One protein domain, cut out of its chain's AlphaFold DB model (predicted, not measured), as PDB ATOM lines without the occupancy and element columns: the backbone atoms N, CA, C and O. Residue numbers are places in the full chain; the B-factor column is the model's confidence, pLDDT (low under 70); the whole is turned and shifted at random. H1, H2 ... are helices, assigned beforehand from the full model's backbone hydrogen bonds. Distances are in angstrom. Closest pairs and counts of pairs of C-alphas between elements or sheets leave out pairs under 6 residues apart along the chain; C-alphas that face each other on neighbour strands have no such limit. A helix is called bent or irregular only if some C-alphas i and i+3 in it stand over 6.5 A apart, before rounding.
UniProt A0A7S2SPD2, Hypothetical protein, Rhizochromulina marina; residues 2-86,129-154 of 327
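Overview. This is residues 2 to 86 and 129 to 154 of the 327 residues of the protein "Hypothetical protein" of Rhizochromulina marina (UniProt A0A7S2SPD2). Four long helices, H1, H2, H4 and H5, are set side by side in an open arc, each running the opposite way to the one before it; H2 is the hub, and the arc's two ends, H1 and H5, stay apart. The short helix H3 folds back beside the last residues of H2, while residues 2 to 9, 25 to 30, 80 to 86 and 142 to 154 stick out from the body. The printed part has 111 residues with five named helices, H1 to H5 in order along the chain, and no named strand; its class is all helix. It is only just loose, close to compact, with a radius of gyration of the C-alphas of 16.1 A, and elongated, spanning 50 by 32 by 28 A.

Arrangement. H1, residues 5 to 25, touches H2, residues 33 to 48, with residues 13 to 21 alone; the closest C-alphas, those of Leu 13 and Ala 42, are 7.0 A apart. They form a helical hairpin, opposite ways at a steep tilt of 36 degrees, only just past shallow. H2 has a kink of 29 degrees near residue 41 and is only just irregular, with C-alphas 41 and 44 6.8 A apart. With residues 44 to 48 alone, H2 touches H3, residues 57 to 63, in a second helical hairpin, at a shallow tilt of 8 degrees; the closest C-alphas, of Ser 48 and Ala 60, are 5.8 A apart. H2 also touches H4, residues 66 to 83, opposite ways at a shallow tilt of 12 degrees; the closest C-alphas, of Tyr 41 and Pro 67, are 3.9 A apart. H3 and H4 meet only through their link. H4, with residues 71 to 78 alone, touches H5, residues 129 to 151, opposite ways at a shallow tilt of 30 degrees; the closest C-alphas, of Tyr 75 and Leu 134, are 7.1 A apart. H1 is apart from H3, H4 and H5, and H5 is apart from H2 and H3. Every O i to N i+4 pair is within hydrogen-bond range in H4 and H5, against 16 of 17 in H1, 10 of 12 in H2 and 2 of 3 in H3.

Along the chain. H1 begins at C-alpha 5, (-4.779, 25.132, 19.715), and is 30.5 A long from first to last C-alpha. H2 is 23.5 A long, H3 10.1 A and H4 25.1 A; H4 begins at C-alpha 66, (-21.788, 38.698, 9.279). H5, 33.0 A long, ends at C-alpha 151, (-26.503, 22.268, 23.522).

Size, cuts and confidence. The two C-alphas farthest apart, those of Ala 28 and Asn 154, are 54.0 A from each other. Residues 87 to 128 are not printed, and C-alphas 86 and 129 are 20.9 A apart across the cut. Of the links that are printed whole, H3 to H4 is tight, and H1 to H2 and H2 to H3 are short. The mean pLDDT of the printed part is 77.4; it is under 70 at residues 2 to 4, 25, 27 to 31, 54 to 61 and 81 to 86.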
ATOM      1  N   ILE A   2      -2.554  30.845  26.005       52.25
ATOM      2  CA  ILE A   2      -1.693  30.714  24.798       52.25
ATOM      3  C   ILE A   2      -1.570  29.264  24.283       52.25
ATOM      4  O   ILE A   2      -1.402  29.039  23.092       52.25
ATOM      5  N   SER A   3      -1.697  28.272  25.162       56.59
ATOM      6  CA  SER A   3      -1.583  26.841  24.838       56.59
ATOM      7  C   SER A   3      -2.830  26.228  24.189       56.59
ATOM      8  O   SER A   3      -2.852  25.033  23.906       56.59
ATOM      9  N   ASP A   4      -3.875  27.021  23.959       67.44
ATOM     10  CA  ASP A   4      -5.087  26.536  23.314       67.44
ATOM     11  C   ASP A   4      -4.873  26.460  21.790       67.44
ATOM     12  O   ASP A   4      -4.643  27.499  21.160       67.44
ATOM     13  N   PRO A   5      -4.977  25.273  21.158       74.19
ATOM     14  CA  PRO A   5      -4.779  25.132  19.715       74.19
ATOM     15  C   PRO A   5      -5.769  25.973  18.897       74.19
ATOM     16  O   PRO A   5      -5.509  26.275  17.734       74.19
ATOM     17  N   ARG A   6      -6.885  26.415  19.494       72.81
ATOM     18  CA  ARG A   6      -7.848  27.323  18.859       72.81
ATOM     19  C   ARG A   6      -7.256  28.698  18.555       72.81
ATOM     20  O   ARG A   6      -7.646  29.316  17.568       72.81
ATOM     21  N   VAL A   7      -6.273  29.149  19.335       75.12
ATOM     22  CA  VAL A   7      -5.572  30.422  19.098       75.12
ATOM     23  C   VAL A   7      -4.794  30.380  17.784       75.12
ATOM     24  O   VAL A   7      -4.747  31.381  17.073       75.12
ATOM     25  N   LEU A   8      -4.265  29.214  17.398       79.56
ATOM     26  CA  LEU A   8      -3.562  29.048  16.124       79.56
ATOM     27  C   LEU A   8      -4.478  29.336  14.928       79.56
ATOM     28  O   LEU A   8      -4.029  29.937  13.956       79.56
ATOM     29  N   TRP A   9      -5.766  28.986  15.015       78.31
ATOM     30  CA  TRP A   9      -6.742  29.306  13.970       78.31
ATOM     31  C   TRP A   9      -6.990  30.809  13.852       78.31
ATOM     32  O   TRP A   9      -7.056  31.327  12.739       78.31
ATOM     33  N   VAL A  10      -7.067  31.522  14.978       75.25
ATOM     34  CA  VAL A  10      -7.214  32.987  14.989       75.25
ATOM     35  C   VAL A  10      -5.978  33.653  14.386       75.25
ATOM     36  O   VAL A  10      -6.108  34.535  13.541       75.25
ATOM     37  N   VAL A  11      -4.780  33.192  14.758       81.31
ATOM     38  CA  VAL A  11      -3.516  33.691  14.197       81.31
ATOM     39  C   VAL A  11      -3.443  33.422  12.694       81.31
ATOM     40  O   VAL A  11      -3.140  34.335  11.930       81.31
ATOM     41  N   ALA A  12      -3.776  32.210  12.245       82.50
ATOM     42  CA  ALA A  12      -3.800  31.863  10.825       82.50
ATOM     43  C   ALA A  12      -4.789  32.736  10.034       82.50
ATOM     44  O   ALA A  12      -4.462  33.207   8.946       82.50
ATOM     45  N   LEU A  13      -5.968  33.004  10.600       81.25
ATOM     46  CA  LEU A  13      -6.975  33.885  10.011       81.25
ATOM     47  C   LEU A  13      -6.472  35.336   9.920       81.25
ATOM     48  O   LEU A  13      -6.605  35.959   8.868       81.25
ATOM     49  N   CYS A  14      -5.805  35.852  10.957       81.31
ATOM     50  CA  CYS A  14      -5.182  37.180  10.924       81.31
ATOM     51  C   CYS A  14      -4.080  37.275   9.858       81.31
ATOM     52  O   CYS A  14      -4.083  38.199   9.044       81.31
ATOM     53  N   LEU A  15      -3.158  36.307   9.834       85.31
ATOM     54  CA  LEU A  15      -2.054  36.262   8.869       85.31
ATOM     55  C   LEU A  15      -2.564  36.126   7.430       85.31
ATOM     56  O   LEU A  15      -2.050  36.794   6.535       85.31
ATOM     57  N   GLY A  16      -3.605  35.316   7.215       81.44
ATOM     58  CA  GLY A  16      -4.281  35.193   5.927       81.44
ATOM     59  C   GLY A  16      -4.855  36.527   5.453       81.44
ATOM     60  O   GLY A  16      -4.618  36.920   4.312       81.44
ATOM     61  N   GLY A  17      -5.526  37.265   6.343       80.06
ATOM     62  CA  GLY A  17      -6.051  38.600   6.049       80.06
ATOM     63  C   GLY A  17      -4.964  39.610   5.686       80.06
ATOM     64  O   GLY A  17      -5.073  40.283   4.661       80.06
ATOM     65  N   VAL A  18      -3.886  39.674   6.475       82.88
ATOM     66  CA  VAL A  18      -2.735  40.554   6.202       82.88
ATOM     67  C   VAL A  18      -2.091  40.210   4.861       82.88
ATOM     68  O   VAL A  18      -1.859  41.102   4.049       82.88
ATOM     69  N   GLY A  19      -1.859  38.923   4.584       82.44
ATOM     70  CA  GLY A  19      -1.309  38.476   3.303       82.44
ATOM     71  C   GLY A  19      -2.182  38.888   2.116       82.44
ATOM     72  O   GLY A  19      -1.664  39.318   1.088       82.44
ATOM     73  N   MET A  20      -3.505  38.829   2.274       76.62
ATOM     74  CA  MET A  20      -4.464  39.231   1.248       76.62
ATOM     75  C   MET A  20      -4.430  40.744   0.992       76.62
ATOM     76  O   MET A  20      -4.383  41.174  -0.161       76.62
ATOM     77  N   VAL A  21      -4.395  41.555   2.053       80.81
ATOM     78  CA  VAL A  21      -4.275  43.017   1.950       80.81
ATOM     79  C   VAL A  21      -2.949  43.415   1.306       80.81
ATOM     80  O   VAL A  21      -2.950  44.256   0.415       80.81
ATOM     81  N   LEU A  22      -1.830  42.792   1.687       82.19
ATOM     82  CA  LEU A  22      -0.523  43.071   1.083       82.19
ATOM     83  C   LEU A  22      -0.479  42.667  -0.396       82.19
ATOM     84  O   LEU A  22      -0.003  43.435  -1.229       82.19
ATOM     85  N   TYR A  23      -1.016  41.494  -0.743       78.94
ATOM     86  CA  TYR A  23      -1.034  40.996  -2.119       78.94
ATOM     87  C   TYR A  23      -1.851  41.890  -3.062       78.94
ATOM     88  O   TYR A  23      -1.422  42.169  -4.181       78.94
ATOM     89  N   PHE A  24      -3.025  42.351  -2.621       73.94
ATOM     90  CA  PHE A  24      -3.903  43.181  -3.449       73.94
ATOM     91  C   PHE A  24      -3.610  44.681  -3.342       73.94
ATOM     92  O   PHE A  24      -3.790  45.392  -4.326       73.94
ATOM     93  N   GLY A  25      -3.128  45.154  -2.191       69.62
ATOM     94  CA  GLY A  25      -2.783  46.555  -1.941       69.62
ATOM     95  C   GLY A  25      -1.451  46.990  -2.555       69.62
ATOM     96  O   GLY A  25      -1.253  48.174  -2.798       69.62
ATOM     97  N   ALA A  26      -0.555  46.049  -2.875       72.12
ATOM     98  CA  ALA A  26       0.692  46.338  -3.590       72.12
ATOM     99  C   ALA A  26       0.492  46.673  -5.086       72.12
ATOM    100  O   ALA A  26       1.453  47.024  -5.770       72.12
ATOM    101  N   GLY A  27      -0.731  46.569  -5.617       64.06
ATOM    102  CA  GLY A  27      -1.067  46.962  -6.986       64.06
ATOM    103  C   GLY A  27      -2.095  48.092  -7.025       64.06
ATOM    104  O   GLY A  27      -2.978  48.159  -6.180       64.06
ATOM    105  N   ALA A  28      -2.059  48.932  -8.065       55.69
ATOM    106  CA  ALA A  28      -3.087  49.944  -8.356       55.69
ATOM    107  C   ALA A  28      -4.418  49.325  -8.856       55.69
ATOM    108  O   ALA A  28      -5.060  49.839  -9.771       55.69
ATOM    109  N   ARG A  29      -4.805  48.163  -8.317       62.41
ATOM    110  CA  ARG A  29      -6.048  47.464  -8.652       62.41
ATOM    111  C   ARG A  29      -7.153  47.886  -7.681       62.41
ATOM    112  O   ARG A  29      -6.878  48.056  -6.495       62.41
ATOM    113  N   PRO A  30      -8.407  48.009  -8.148       65.94
ATOM    114  CA  PRO A  30      -9.536  48.173  -7.242       65.94
ATOM    115  C   PRO A  30      -9.601  46.978  -6.285       65.94
ATOM    116  O   PRO A  30      -9.299  45.847  -6.680       65.94
ATOM    117  N   TRP A  31      -9.987  47.236  -5.033       67.19
ATOM    118  CA  TRP A  31     -10.102  46.210  -3.998       67.19
ATOM    119  C   TRP A  31     -11.032  45.094  -4.488       67.19
ATOM    120  O   TRP A  31     -12.215  45.350  -4.725       67.19
ATOM    121  N   PRO A  32     -10.531  43.863  -4.689       77.06
ATOM    122  CA  PRO A  32     -11.357  42.792  -5.214       77.06
ATOM    123  C   PRO A  32     -12.474  42.440  -4.226       77.06
ATOM    124  O   PRO A  32     -12.241  42.399  -3.017       77.06
ATOM    125  N   PRO A  33     -13.663  42.067  -4.719       80.25
ATOM    126  CA  PRO A  33     -14.795  41.705  -3.866       80.25
ATOM    127  C   PRO A  33     -14.519  40.480  -2.970       80.25
ATOM    128  O   PRO A  33     -15.184  40.292  -1.955       80.25
ATOM    129  N   VAL A  34     -13.487  39.685  -3.278       79.56
ATOM    130  CA  VAL A  34     -13.004  38.592  -2.417       79.56
ATOM    131  C   VAL A  34     -12.472  39.124  -1.077       79.56
ATOM    132  O   VAL A  34     -12.703  38.492  -0.050       79.56
ATOM    133  N   LEU A  35     -11.817  40.296  -1.049       81.94
ATOM    134  CA  LEU A  35     -11.388  40.936   0.207       81.94
ATOM    135  C   LEU A  35     -12.586  41.332   1.064       81.94
ATOM    136  O   LEU A  35     -12.537  41.161   2.277       81.94
ATOM    137  N   ALA A  36     -13.665  41.814   0.443       84.19
ATOM    138  CA  ALA A  36     -14.892  42.138   1.161       84.19
ATOM    139  C   ALA A  36     -15.525  40.874   1.765       84.19
ATOM    140  O   ALA A  36     -15.843  40.864   2.950       84.19
ATOM    141  N   ALA A  37     -15.622  39.782   0.995       86.69
ATOM    142  CA  ALA A  37     -16.103  38.492   1.498       86.69
ATOM    143  C   ALA A  37     -15.271  37.989   2.693       86.69
ATOM    144  O   ALA A  37     -15.827  37.576   3.712       86.69
ATOM    145  N   PHE A  38     -13.940  38.083   2.604       85.56
ATOM    146  CA  PHE A  38     -13.047  37.730   3.705       85.56
ATOM    147  C   PHE A  38     -13.224  38.654   4.917       85.56
ATOM    148  O   PHE A  38     -13.277  38.170   6.042       85.56
ATOM    149  N   ALA A  39     -13.352  39.966   4.712       85.94
ATOM    150  CA  ALA A  39     -13.544  40.927   5.794       85.94
ATOM    151  C   ALA A  39     -14.849  40.664   6.559       85.94
ATOM    152  O   ALA A  39     -14.821  40.580   7.785       85.94
ATOM    153  N   PHE A  40     -15.966  40.446   5.855       88.06
ATOM    154  CA  PHE A  40     -17.237  40.073   6.485       88.06
ATOM    155  C   PHE A  40     -17.161  38.725   7.212       88.06
ATOM    156  O   PHE A  40     -17.823  38.558   8.232       88.06
ATOM    157  N   TYR A  41     -16.312  37.798   6.752       85.69
ATOM    158  CA  TYR A  41     -16.038  36.550   7.463       85.69
ATOM    159  C   TYR A  41     -15.213  36.745   8.743       85.69
ATOM    160  O   TYR A  41     -15.619  36.314   9.816       85.69
ATOM    161  N   ALA A  42     -14.053  37.388   8.629       84.31
ATOM    162  CA  ALA A  42     -13.010  37.431   9.652       84.31
ATOM    163  C   ALA A  42     -13.234  38.503  10.727       84.31
ATOM    164  O   ALA A  42     -13.006  38.261  11.913       84.31
ATOM    165  N   PHE A  43     -13.671  39.696  10.325       82.88
ATOM    166  CA  PHE A  43     -13.759  40.859  11.209       82.88
ATOM    167  C   PHE A  43     -14.696  40.664  12.418       82.88
ATOM    168  O   PHE A  43     -14.296  41.022  13.527       82.88
ATOM    169  N   PRO A  44     -15.883  40.038  12.283       82.06
ATOM    170  CA  PRO A  44     -16.764  39.791  13.426       82.06
ATOM    171  C   PRO A  44     -16.130  38.893  14.494       82.06
ATOM    172  O   PRO A  44     -16.357  39.109  15.682       82.06
ATOM    173  N   PHE A  45     -15.296  37.923  14.095       77.69
ATOM    174  CA  PHE A  45     -14.557  37.080  15.041       77.69
ATOM    175  C   PHE A  45     -13.459  37.854  15.773       77.69
ATOM    176  O   PHE A  45     -13.211  37.597  16.945       77.69
ATOM    177  N   LEU A  46     -12.809  38.818  15.112       77.94
ATOM    178  CA  LEU A  46     -11.804  39.670  15.757       77.94
ATOM    179  C   LEU A  46     -12.430  40.609  16.790       77.94
ATOM    180  O   LEU A  46     -11.844  40.820  17.851       77.94
ATOM    181  N   LEU A  47     -13.625  41.134  16.497       75.19
ATOM    182  CA  LEU A  47     -14.398  41.927  17.451       75.19
ATOM    183  C   LEU A  47     -14.851  41.083  18.648       75.19
ATOM    184  O   LEU A  47     -14.674  41.507  19.785       75.19
ATOM    185  N   SER A  48     -15.387  39.881  18.415       71.81
ATOM    186  CA  SER A  48     -15.869  39.015  19.502       71.81
ATOM    187  C   SER A  48     -14.751  38.369  20.326       71.81
ATOM    188  O   SER A  48     -14.986  37.955  21.459       71.81
ATOM    189  N   ALA A  49     -13.525  38.313  19.798       73.31
ATOM    190  CA  ALA A  49     -12.357  37.813  20.518       73.31
ATOM    191  C   ALA A  49     -11.806  38.798  21.565       73.31
ATOM    192  O   ALA A  49     -10.857  38.453  22.269       73.31
ATOM    193  N   ASN A  50     -12.367  40.010  21.674       70.44
ATOM    194  CA  ASN A  50     -11.931  41.049  22.613       70.44
ATOM    195  C   ASN A  50     -10.435  41.415  22.505       70.44
ATOM    196  O   ASN A  50      -9.833  41.864  23.478       70.44
ATOM    197  N   ILE A  51      -9.816  41.219  21.332       71.19
ATOM    198  CA  ILE A  51      -8.371  41.454  21.136       71.19
ATOM    199  C   ILE A  51      -8.054  42.953  21.139       71.19
ATOM    200  O   ILE A  51      -7.062  43.376  21.727       71.19
ATOM    201  N   PHE A  52      -8.880  43.749  20.458       70.50
ATOM    202  CA  PHE A  52      -8.639  45.184  20.261       70.50
ATOM    203  C   PHE A  52      -9.549  46.060  21.116       70.50
ATOM    204  O   PHE A  52      -9.131  47.105  21.607       70.50
ATOM    205  N   VAL A  53     -10.803  45.641  21.272       70.06
ATOM    206  CA  VAL A  53     -11.828  46.336  22.046       70.06
ATOM    207  C   VAL A  53     -12.618  45.270  22.776       70.06
ATOM    208  O   VAL A  53     -12.931  44.236  22.195       70.06
ATOM    209  N   ILE A  54     -12.928  45.521  24.039       66.12
ATOM    210  CA  ILE A  54     -13.793  44.649  24.820       66.12
ATOM    211  C   ILE A  54     -15.227  44.934  24.385       66.12
ATOM    212  O   ILE A  54     -15.744  46.031  24.596       66.12
ATOM    213  N   VAL A  55     -15.846  43.963  23.727       63.75
ATOM    214  CA  VAL A  55     -17.178  44.084  23.150       63.75
ATOM    215  C   VAL A  55     -18.167  43.315  24.024       63.75
ATOM    216  O   VAL A  55     -18.001  42.122  24.272       63.75
ATOM    217  N   GLY A  56     -19.208  44.003  24.498       62.00
ATOM    218  CA  GLY A  56     -20.301  43.385  25.251       62.00
ATOM    219  C   GLY A  56     -21.168  42.457  24.391       62.00
ATOM    220  O   GLY A  56     -21.158  42.510  23.154       62.00
ATOM    221  N   THR A  57     -21.974  41.628  25.049       60.75
ATOM    222  CA  THR A  57     -22.846  40.621  24.417       60.75
ATOM    223  C   THR A  57     -23.810  41.217  23.382       60.75
ATOM    224  O   THR A  57     -24.017  40.616  22.331       60.75
ATOM    225  N   THR A  58     -24.315  42.434  23.610       63.72
ATOM    226  CA  THR A  58     -25.279  43.132  22.732       63.72
ATOM    227  C   THR A  58     -24.711  43.534  21.370       63.72
ATOM    228  O   THR A  58     -25.436  43.673  20.387       63.72
ATOM    229  N   VAL A  59     -23.401  43.761  21.275       65.56
ATOM    230  CA  VAL A  59     -22.765  44.037  19.980       65.56
ATOM    231  C   VAL A  59     -22.366  42.721  19.323       65.56
ATOM    232  O   VAL A  59     -22.587  42.558  18.124       65.56
ATOM    233  N   ALA A  60     -21.863  41.760  20.104       65.25
ATOM    234  CA  ALA A  60     -21.495  40.434  19.617       65.25
ATOM    235  C   ALA A  60     -22.682  39.689  18.972       65.25
ATOM    236  O   ALA A  60     -22.521  39.097  17.906       65.25
ATOM    237  N   GLU A  61     -23.883  39.771  19.555       67.50
ATOM    238  CA  GLU A  61     -25.100  39.163  18.991       67.50
ATOM    239  C   GLU A  61     -25.479  39.778  17.633       67.50
ATOM    240  O   GLU A  61     -25.862  39.065  16.704       67.50
ATOM    241  N   ARG A  62     -25.308  41.100  17.480       72.44
ATOM    242  CA  ARG A  62     -25.700  41.850  16.277       72.44
ATOM    243  C   ARG A  62     -24.726  41.685  15.120       72.44
ATOM    244  O   ARG A  62     -25.085  41.994  13.994       72.44
ATOM    245  N   VAL A  63     -23.510  41.209  15.368       75.62
ATOM    246  CA  VAL A  63     -22.522  40.932  14.310       75.62
ATOM    247  C   VAL A  63     -22.378  39.440  14.010       75.62
ATOM    248  O   VAL A  63     -21.642  39.069  13.098       75.62
ATOM    249  N   LEU A  64     -23.113  38.575  14.721       74.88
ATOM    250  CA  LEU A  64     -22.979  37.119  14.633       74.88
ATOM    251  C   LEU A  64     -23.350  36.542  13.254       74.88
ATOM    252  O   LEU A  64     -22.864  35.476  12.889       74.88
ATOM    253  N   TYR A  65     -24.181  37.236  12.471       80.38
ATOM    254  CA  TYR A  65     -24.587  36.795  11.129       80.38
ATOM    255  C   TYR A  65     -23.610  37.209  10.017       80.38
ATOM    256  O   TYR A  65     -23.660  36.658   8.913       80.38
ATOM    257  N   LEU A  66     -22.719  38.171  10.279       85.62
ATOM    258  CA  LEU A  66     -21.788  38.698   9.279       85.62
ATOM    259  C   LEU A  66     -20.815  37.637   8.731       85.62
ATOM    260  O   LEU A  66     -20.567  37.656   7.523       85.62
ATOM    261  N   PRO A  67     -20.344  36.644   9.517       85.50
ATOM    262  CA  PRO A  67     -19.533  35.575   8.960       85.50
ATOM    263  C   PRO A  67     -20.227  34.773   7.858       85.50
ATOM    264  O   PRO A  67     -19.620  34.474   6.827       85.50
ATOM    265  N   SER A  68     -21.519  34.484   8.031       85.94
ATOM    266  CA  SER A  68     -22.337  33.815   7.015       85.94
ATOM    267  C   SER A  68     -22.478  34.671   5.757       85.94
ATOM    268  O   SER A  68     -22.383  34.144   4.650       85.94
ATOM    269  N   LEU A  69     -22.627  35.995   5.906       88.06
ATOM    270  CA  LEU A  69     -22.632  36.929   4.776       88.06
ATOM    271  C   LEU A  69     -21.324  36.841   3.972       88.06
ATOM    272  O   LEU A  69     -21.375  36.757   2.746       88.06
ATOM    273  N   GLY A  70     -20.170  36.782   4.644       88.25
ATOM    274  CA  GLY A  70     -18.869  36.611   3.990       88.25
ATOM    275  C   GLY A  70     -18.773  35.325   3.159       88.25
ATOM    276  O   GLY A  70     -18.334  35.361   2.006       88.25
ATOM    277  N   VAL A  71     -19.255  34.194   3.692       85.88
ATOM    278  CA  VAL A  71     -19.296  32.910   2.964       85.88
ATOM    279  C   VAL A  71     -20.255  32.973   1.768       85.88
ATOM    280  O   VAL A  71     -19.892  32.538   0.673       85.88
ATOM    281  N   CYS A  72     -21.443  33.565   1.931       87.94
ATOM    282  CA  CYS A  72     -22.403  33.757   0.840       87.94
ATOM    283  C   CYS A  72     -21.831  34.632  -0.282       87.94
ATOM    284  O   CYS A  72     -21.978  34.299  -1.457       87.94
ATOM    285  N   MET A  73     -21.128  35.717   0.062       87.94
ATOM    286  CA  MET A  73     -20.441  36.563  -0.916       87.94
ATOM    287  C   MET A  73     -19.353  35.789  -1.663       87.94
ATOM    288  O   MET A  73     -19.277  35.875  -2.886       87.94
ATOM    289  N   ALA A  74     -18.537  34.994  -0.961       86.19
ATOM    290  CA  ALA A  74     -17.519  34.161  -1.599       86.19
ATOM    291  C   ALA A  74     -18.138  33.155  -2.587       86.19
ATOM    292  O   ALA A  74     -17.629  32.980  -3.694       86.19
ATOM    293  N   TYR A  75     -19.268  32.548  -2.216       84.62
ATOM    294  CA  TYR A  75     -20.008  31.630  -3.080       84.62
ATOM    295  C   TYR A  75     -20.619  32.341  -4.298       84.62
ATOM    296  O   TYR A  75     -20.494  31.858  -5.422       84.62
ATOM    297  N   ALA A  76     -21.204  33.528  -4.110       85.06
ATOM    298  CA  ALA A  76     -21.754  34.343  -5.193       85.06
ATOM    299  C   ALA A  76     -20.678  34.809  -6.187       85.06
ATOM    300  O   ALA A  76     -20.930  34.836  -7.389       85.06
ATOM    301  N   LEU A  77     -19.470  35.137  -5.716       82.94
ATOM    302  CA  LEU A  77     -18.334  35.488  -6.578       82.94
ATOM    303  C   LEU A  77     -17.829  34.301  -7.398       82.94
ATOM    304  O   LEU A  77     -17.408  34.472  -8.543       82.94
ATOM    305  N   LEU A  78     -17.884  33.099  -6.827       80.38
ATOM    306  CA  LEU A  78     -17.562  31.878  -7.551       80.38
ATOM    307  C   LEU A  78     -18.611  31.610  -8.643       80.38
ATOM    308  O   LEU A  78     -18.251  31.457  -9.805       80.38
ATOM    309  N   LEU A  79     -19.899  31.686  -8.297       76.00
ATOM    310  CA  LEU A  79     -21.021  31.515  -9.225       76.00
ATOM    311  C   LEU A  79     -21.081  32.573 -10.329       76.00
ATOM    312  O   LEU A  79     -21.353  32.238 -11.476       76.00
ATOM    313  N   SER A  80     -20.838  33.849 -10.027       71.81
ATOM    314  CA  SER A  80     -20.861  34.908 -11.044       71.81
ATOM    315  C   SER A  80     -19.750  34.714 -12.074       71.81
ATOM    316  O   SER A  80     -19.965  34.953 -13.262       71.81
ATOM    317  N   SER A  81     -18.602  34.167 -11.659       65.81
ATOM    318  CA  SER A  81     -17.541  33.748 -12.579       65.81
ATOM    319  C   SER A  81     -17.929  32.553 -13.474       65.81
ATOM    320  O   SER A  81     -17.311  32.352 -14.525       65.81
ATOM    321  N   ASP A  82     -18.974  31.805 -13.093       57.88
ATOM    322  CA  ASP A  82     -19.540  30.661 -13.819       57.88
ATOM    323  C   ASP A  82     -20.812  31.009 -14.629       57.88
ATOM    324  O   ASP A  82     -21.095  30.340 -15.621       57.88
ATOM    325  N   LEU A  83     -21.549  32.071 -14.275       51.59
ATOM    326  CA  LEU A  83     -22.729  32.576 -15.005       51.59
ATOM    327  C   LEU A  83     -22.370  33.578 -16.117       51.59
ATOM    328  O   LEU A  83     -23.109  33.722 -17.093       51.59
ATOM    329  N   LEU A  84     -21.214  34.246 -16.020       51.44
ATOM    330  CA  LEU A  84     -20.741  35.179 -17.047       51.44
ATOM    331  C   LEU A  84     -20.458  34.517 -18.422       51.44
ATOM    332  O   LEU A  84     -20.686  35.165 -19.432       51.44
ATOM    333  N   PRO A  85     -20.041  33.245 -18.538       50.00
ATOM    334  CA  PRO A  85     -20.014  32.542 -19.825       50.00
ATOM    335  C   PRO A  85     -21.406  32.094 -20.314       50.00
ATOM    336  O   PRO A  85     -21.617  31.959 -21.512       50.00
ATOM    337  N   LEU A  86     -22.358  31.856 -19.403       42.84
ATOM    338  CA  LEU A  86     -23.701  31.347 -19.719       42.84
ATOM    339  C   LEU A  86     -24.628  32.429 -20.289       42.84
ATOM    340  O   LEU A  86     -25.385  32.134 -21.207       42.84
ATOM    341  N   ALA A 129     -11.511  22.953  -6.813       79.81
ATOM    342  CA  ALA A 129     -10.897  23.019  -5.492       79.81
ATOM    343  C   ALA A 129     -11.515  24.128  -4.623       79.81
ATOM    344  O   ALA A 129     -11.813  23.888  -3.458       79.81
ATOM    345  N   SER A 130     -11.763  25.317  -5.183       78.62
ATOM    346  CA  SER A 130     -12.357  26.450  -4.456       78.62
ATOM    347  C   SER A 130     -13.808  26.178  -4.045       78.62
ATOM    348  O   SER A 130     -14.168  26.434  -2.897       78.62
ATOM    349  N   THR A 131     -14.625  25.597  -4.931       82.44
ATOM    350  CA  THR A 131     -15.986  25.140  -4.604       82.44
ATOM    351  C   THR A 131     -15.945  24.096  -3.494       82.44
ATOM    352  O   THR A 131     -16.688  24.206  -2.524       82.44
ATOM    353  N   GLY A 132     -15.044  23.112  -3.602       82.75
ATOM    354  CA  GLY A 132     -14.857  22.084  -2.581       82.75
ATOM    355  C   GLY A 132     -14.505  22.678  -1.216       82.75
ATOM    356  O   GLY A 132     -15.124  22.326  -0.219       82.75
ATOM    357  N   VAL A 133     -13.574  23.637  -1.169       84.62
ATOM    358  CA  VAL A 133     -13.199  24.337   0.071       84.62
ATOM    359  C   VAL A 133     -14.377  25.120   0.658       84.62
ATOM    360  O   VAL A 133     -14.627  25.013   1.857       84.62
ATOM    361  N   LEU A 134     -15.137  25.863  -0.154       82.88
ATOM    362  CA  LEU A 134     -16.306  26.604   0.338       82.88
ATOM    363  C   LEU A 134     -17.401  25.672   0.873       82.88
ATOM    364  O   LEU A 134     -17.979  25.961   1.918       82.88
ATOM    365  N   LEU A 135     -17.655  24.539   0.212       85.38
ATOM    366  CA  LEU A 135     -18.607  23.529   0.688       85.38
ATOM    367  C   LEU A 135     -18.150  22.873   1.993       85.38
ATOM    368  O   LEU A 135     -18.980  22.617   2.866       85.38
ATOM    369  N   LEU A 136     -16.846  22.638   2.159       86.12
ATOM    370  CA  LEU A 136     -16.281  22.142   3.415       86.12
ATOM    371  C   LEU A 136     -16.462  23.161   4.545       86.12
ATOM    372  O   LEU A 136     -16.910  22.788   5.627       86.12
ATOM    373  N   ILE A 137     -16.186  24.446   4.292       83.44
ATOM    374  CA  ILE A 137     -16.407  25.524   5.270       83.44
ATOM    375  C   ILE A 137     -17.893  25.621   5.633       83.44
ATOM    376  O   ILE A 137     -18.230  25.667   6.816       83.44
ATOM    377  N   ALA A 138     -18.786  25.611   4.640       83.88
ATOM    378  CA  ALA A 138     -20.228  25.666   4.863       83.88
ATOM    379  C   ALA A 138     -20.718  24.467   5.687       83.88
ATOM    380  O   ALA A 138     -21.412  24.651   6.684       83.88
ATOM    381  N   THR A 139     -20.292  23.251   5.335       87.12
ATOM    382  CA  THR A 139     -20.618  22.030   6.089       87.12
ATOM    383  C   THR A 139     -20.109  22.110   7.529       87.12
ATOM    384  O   THR A 139     -20.856  21.803   8.454       87.12
ATOM    385  N   ALA A 140     -18.879  22.585   7.745       85.75
ATOM    386  CA  ALA A 140     -18.324  22.759   9.086       85.75
ATOM    387  C   ALA A 140     -19.112  23.786   9.921       85.75
ATOM    388  O   ALA A 140     -19.357  23.565  11.107       85.75
ATOM    389  N   MET A 141     -19.550  24.894   9.314       82.62
ATOM    390  CA  MET A 141     -20.395  25.896   9.978       82.62
ATOM    391  C   MET A 141     -21.785  25.346  10.307       82.62
ATOM    392  O   MET A 141     -22.273  25.555  11.417       82.62
ATOM    393  N   VAL A 142     -22.400  24.594   9.389       86.62
ATOM    394  CA  VAL A 142     -23.674  23.902   9.635       86.62
ATOM    395  C   VAL A 142     -23.525  22.916  10.788       86.62
ATOM    396  O   VAL A 142     -24.333  22.941  11.710       86.62
ATOM    397  N   GLN A 143     -22.462  22.111  10.799       89.12
ATOM    398  CA  GLN A 143     -22.188  21.190  11.898       89.12
ATOM    399  C   GLN A 143     -22.062  21.935  13.234       89.12
ATOM    400  O   GLN A 143     -22.693  21.541  14.213       89.12
ATOM    401  N   LYS A 144     -21.314  23.046  13.283       84.19
ATOM    402  CA  LYS A 144     -21.179  23.865  14.501       84.19
ATOM    403  C   LYS A 144     -22.503  24.470  14.957       84.19
ATOM    404  O   LYS A 144     -22.753  24.537  16.159       84.19
ATOM    405  N   CYS A 145     -23.343  24.888  14.016       85.62
ATOM    406  CA  CYS A 145     -24.691  25.370  14.297       85.62
ATOM    407  C   CYS A 145     -25.552  24.259  14.914       85.62
ATOM    408  O   CYS A 145     -26.165  24.470  15.954       85.62
ATOM    409  N   LEU A 146     -25.525  23.051  14.341       87.44
ATOM    410  CA  LEU A 146     -26.258  21.899  14.867       87.44
ATOM    411  C   LEU A 146     -25.772  21.497  16.266       87.44
ATOM    412  O   LEU A 146     -26.593  21.379  17.170       87.44
ATOM    413  N   GLU A 147     -24.458  21.359  16.472       85.69
ATOM    414  CA  GLU A 147     -23.859  21.086  17.791       85.69
ATOM    415  C   GLU A 147     -24.323  22.113  18.832       85.69
ATOM    416  O   GLU A 147     -24.704  21.759  19.949       85.69
ATOM    417  N   ARG A 148     -24.331  23.398  18.458       87.69
ATOM    418  CA  ARG A 148     -24.787  24.465  19.344       87.69
ATOM    419  C   ARG A 148     -26.283  24.351  19.620       87.69
ATOM    420  O   ARG A 148     -26.660  24.426  20.782       87.69
ATOM    421  N   ASN A 149     -27.114  24.128  18.606       88.69
ATOM    422  CA  ASN A 149     -28.561  23.967  18.770       88.69
ATOM    423  C   ASN A 149     -28.898  22.814  19.721       88.69
ATOM    424  O   ASN A 149     -29.765  22.974  20.576       88.69
ATOM    425  N   PHE A 150     -28.175  21.694  19.631       89.38
ATOM    426  CA  PHE A 150     -28.323  20.594  20.584       89.38
ATOM    427  C   PHE A 150     -27.955  21.013  22.008       89.38
ATOM    428  O   PHE A 150     -28.713  20.720  22.930       89.38
ATOM    429  N   ALA A 151     -26.865  21.758  22.199       89.25
ATOM    430  CA  ALA A 151     -26.503  22.268  23.522       89.25
ATOM    431  C   ALA A 151     -27.589  23.185  24.118       89.25
ATOM    432  O   ALA A 151     -27.815  23.161  25.320       89.25
ATOM    433  N   TRP A 152     -28.315  23.951  23.296       90.31
ATOM    434  CA  TRP A 152     -29.412  24.816  23.756       90.31
ATOM    435  C   TRP A 152     -30.712  24.075  24.106       90.31
ATOM    436  O   TRP A 152     -31.641  24.704  24.606       90.31
ATOM    437  N   THR A 153     -30.805  22.761  23.874       90.62
ATOM    438  CA  THR A 153     -32.037  21.999  24.162       90.62
ATOM    439  C   THR A 153     -32.365  21.930  25.649       90.62
ATOM    440  O   THR A 153     -33.538  21.907  26.015       90.62
ATOM    441  N   ASN A 154     -31.351  21.897  26.515       92.56
ATOM    442  CA  ASN A 154     -31.536  21.921  27.957       92.56
ATOM    443  C   ASN A 154     -30.351  22.602  28.655       92.56
ATOM    444  O   ASN A 154     -29.247  22.688  28.119       92.56
TER     445      ASN A 154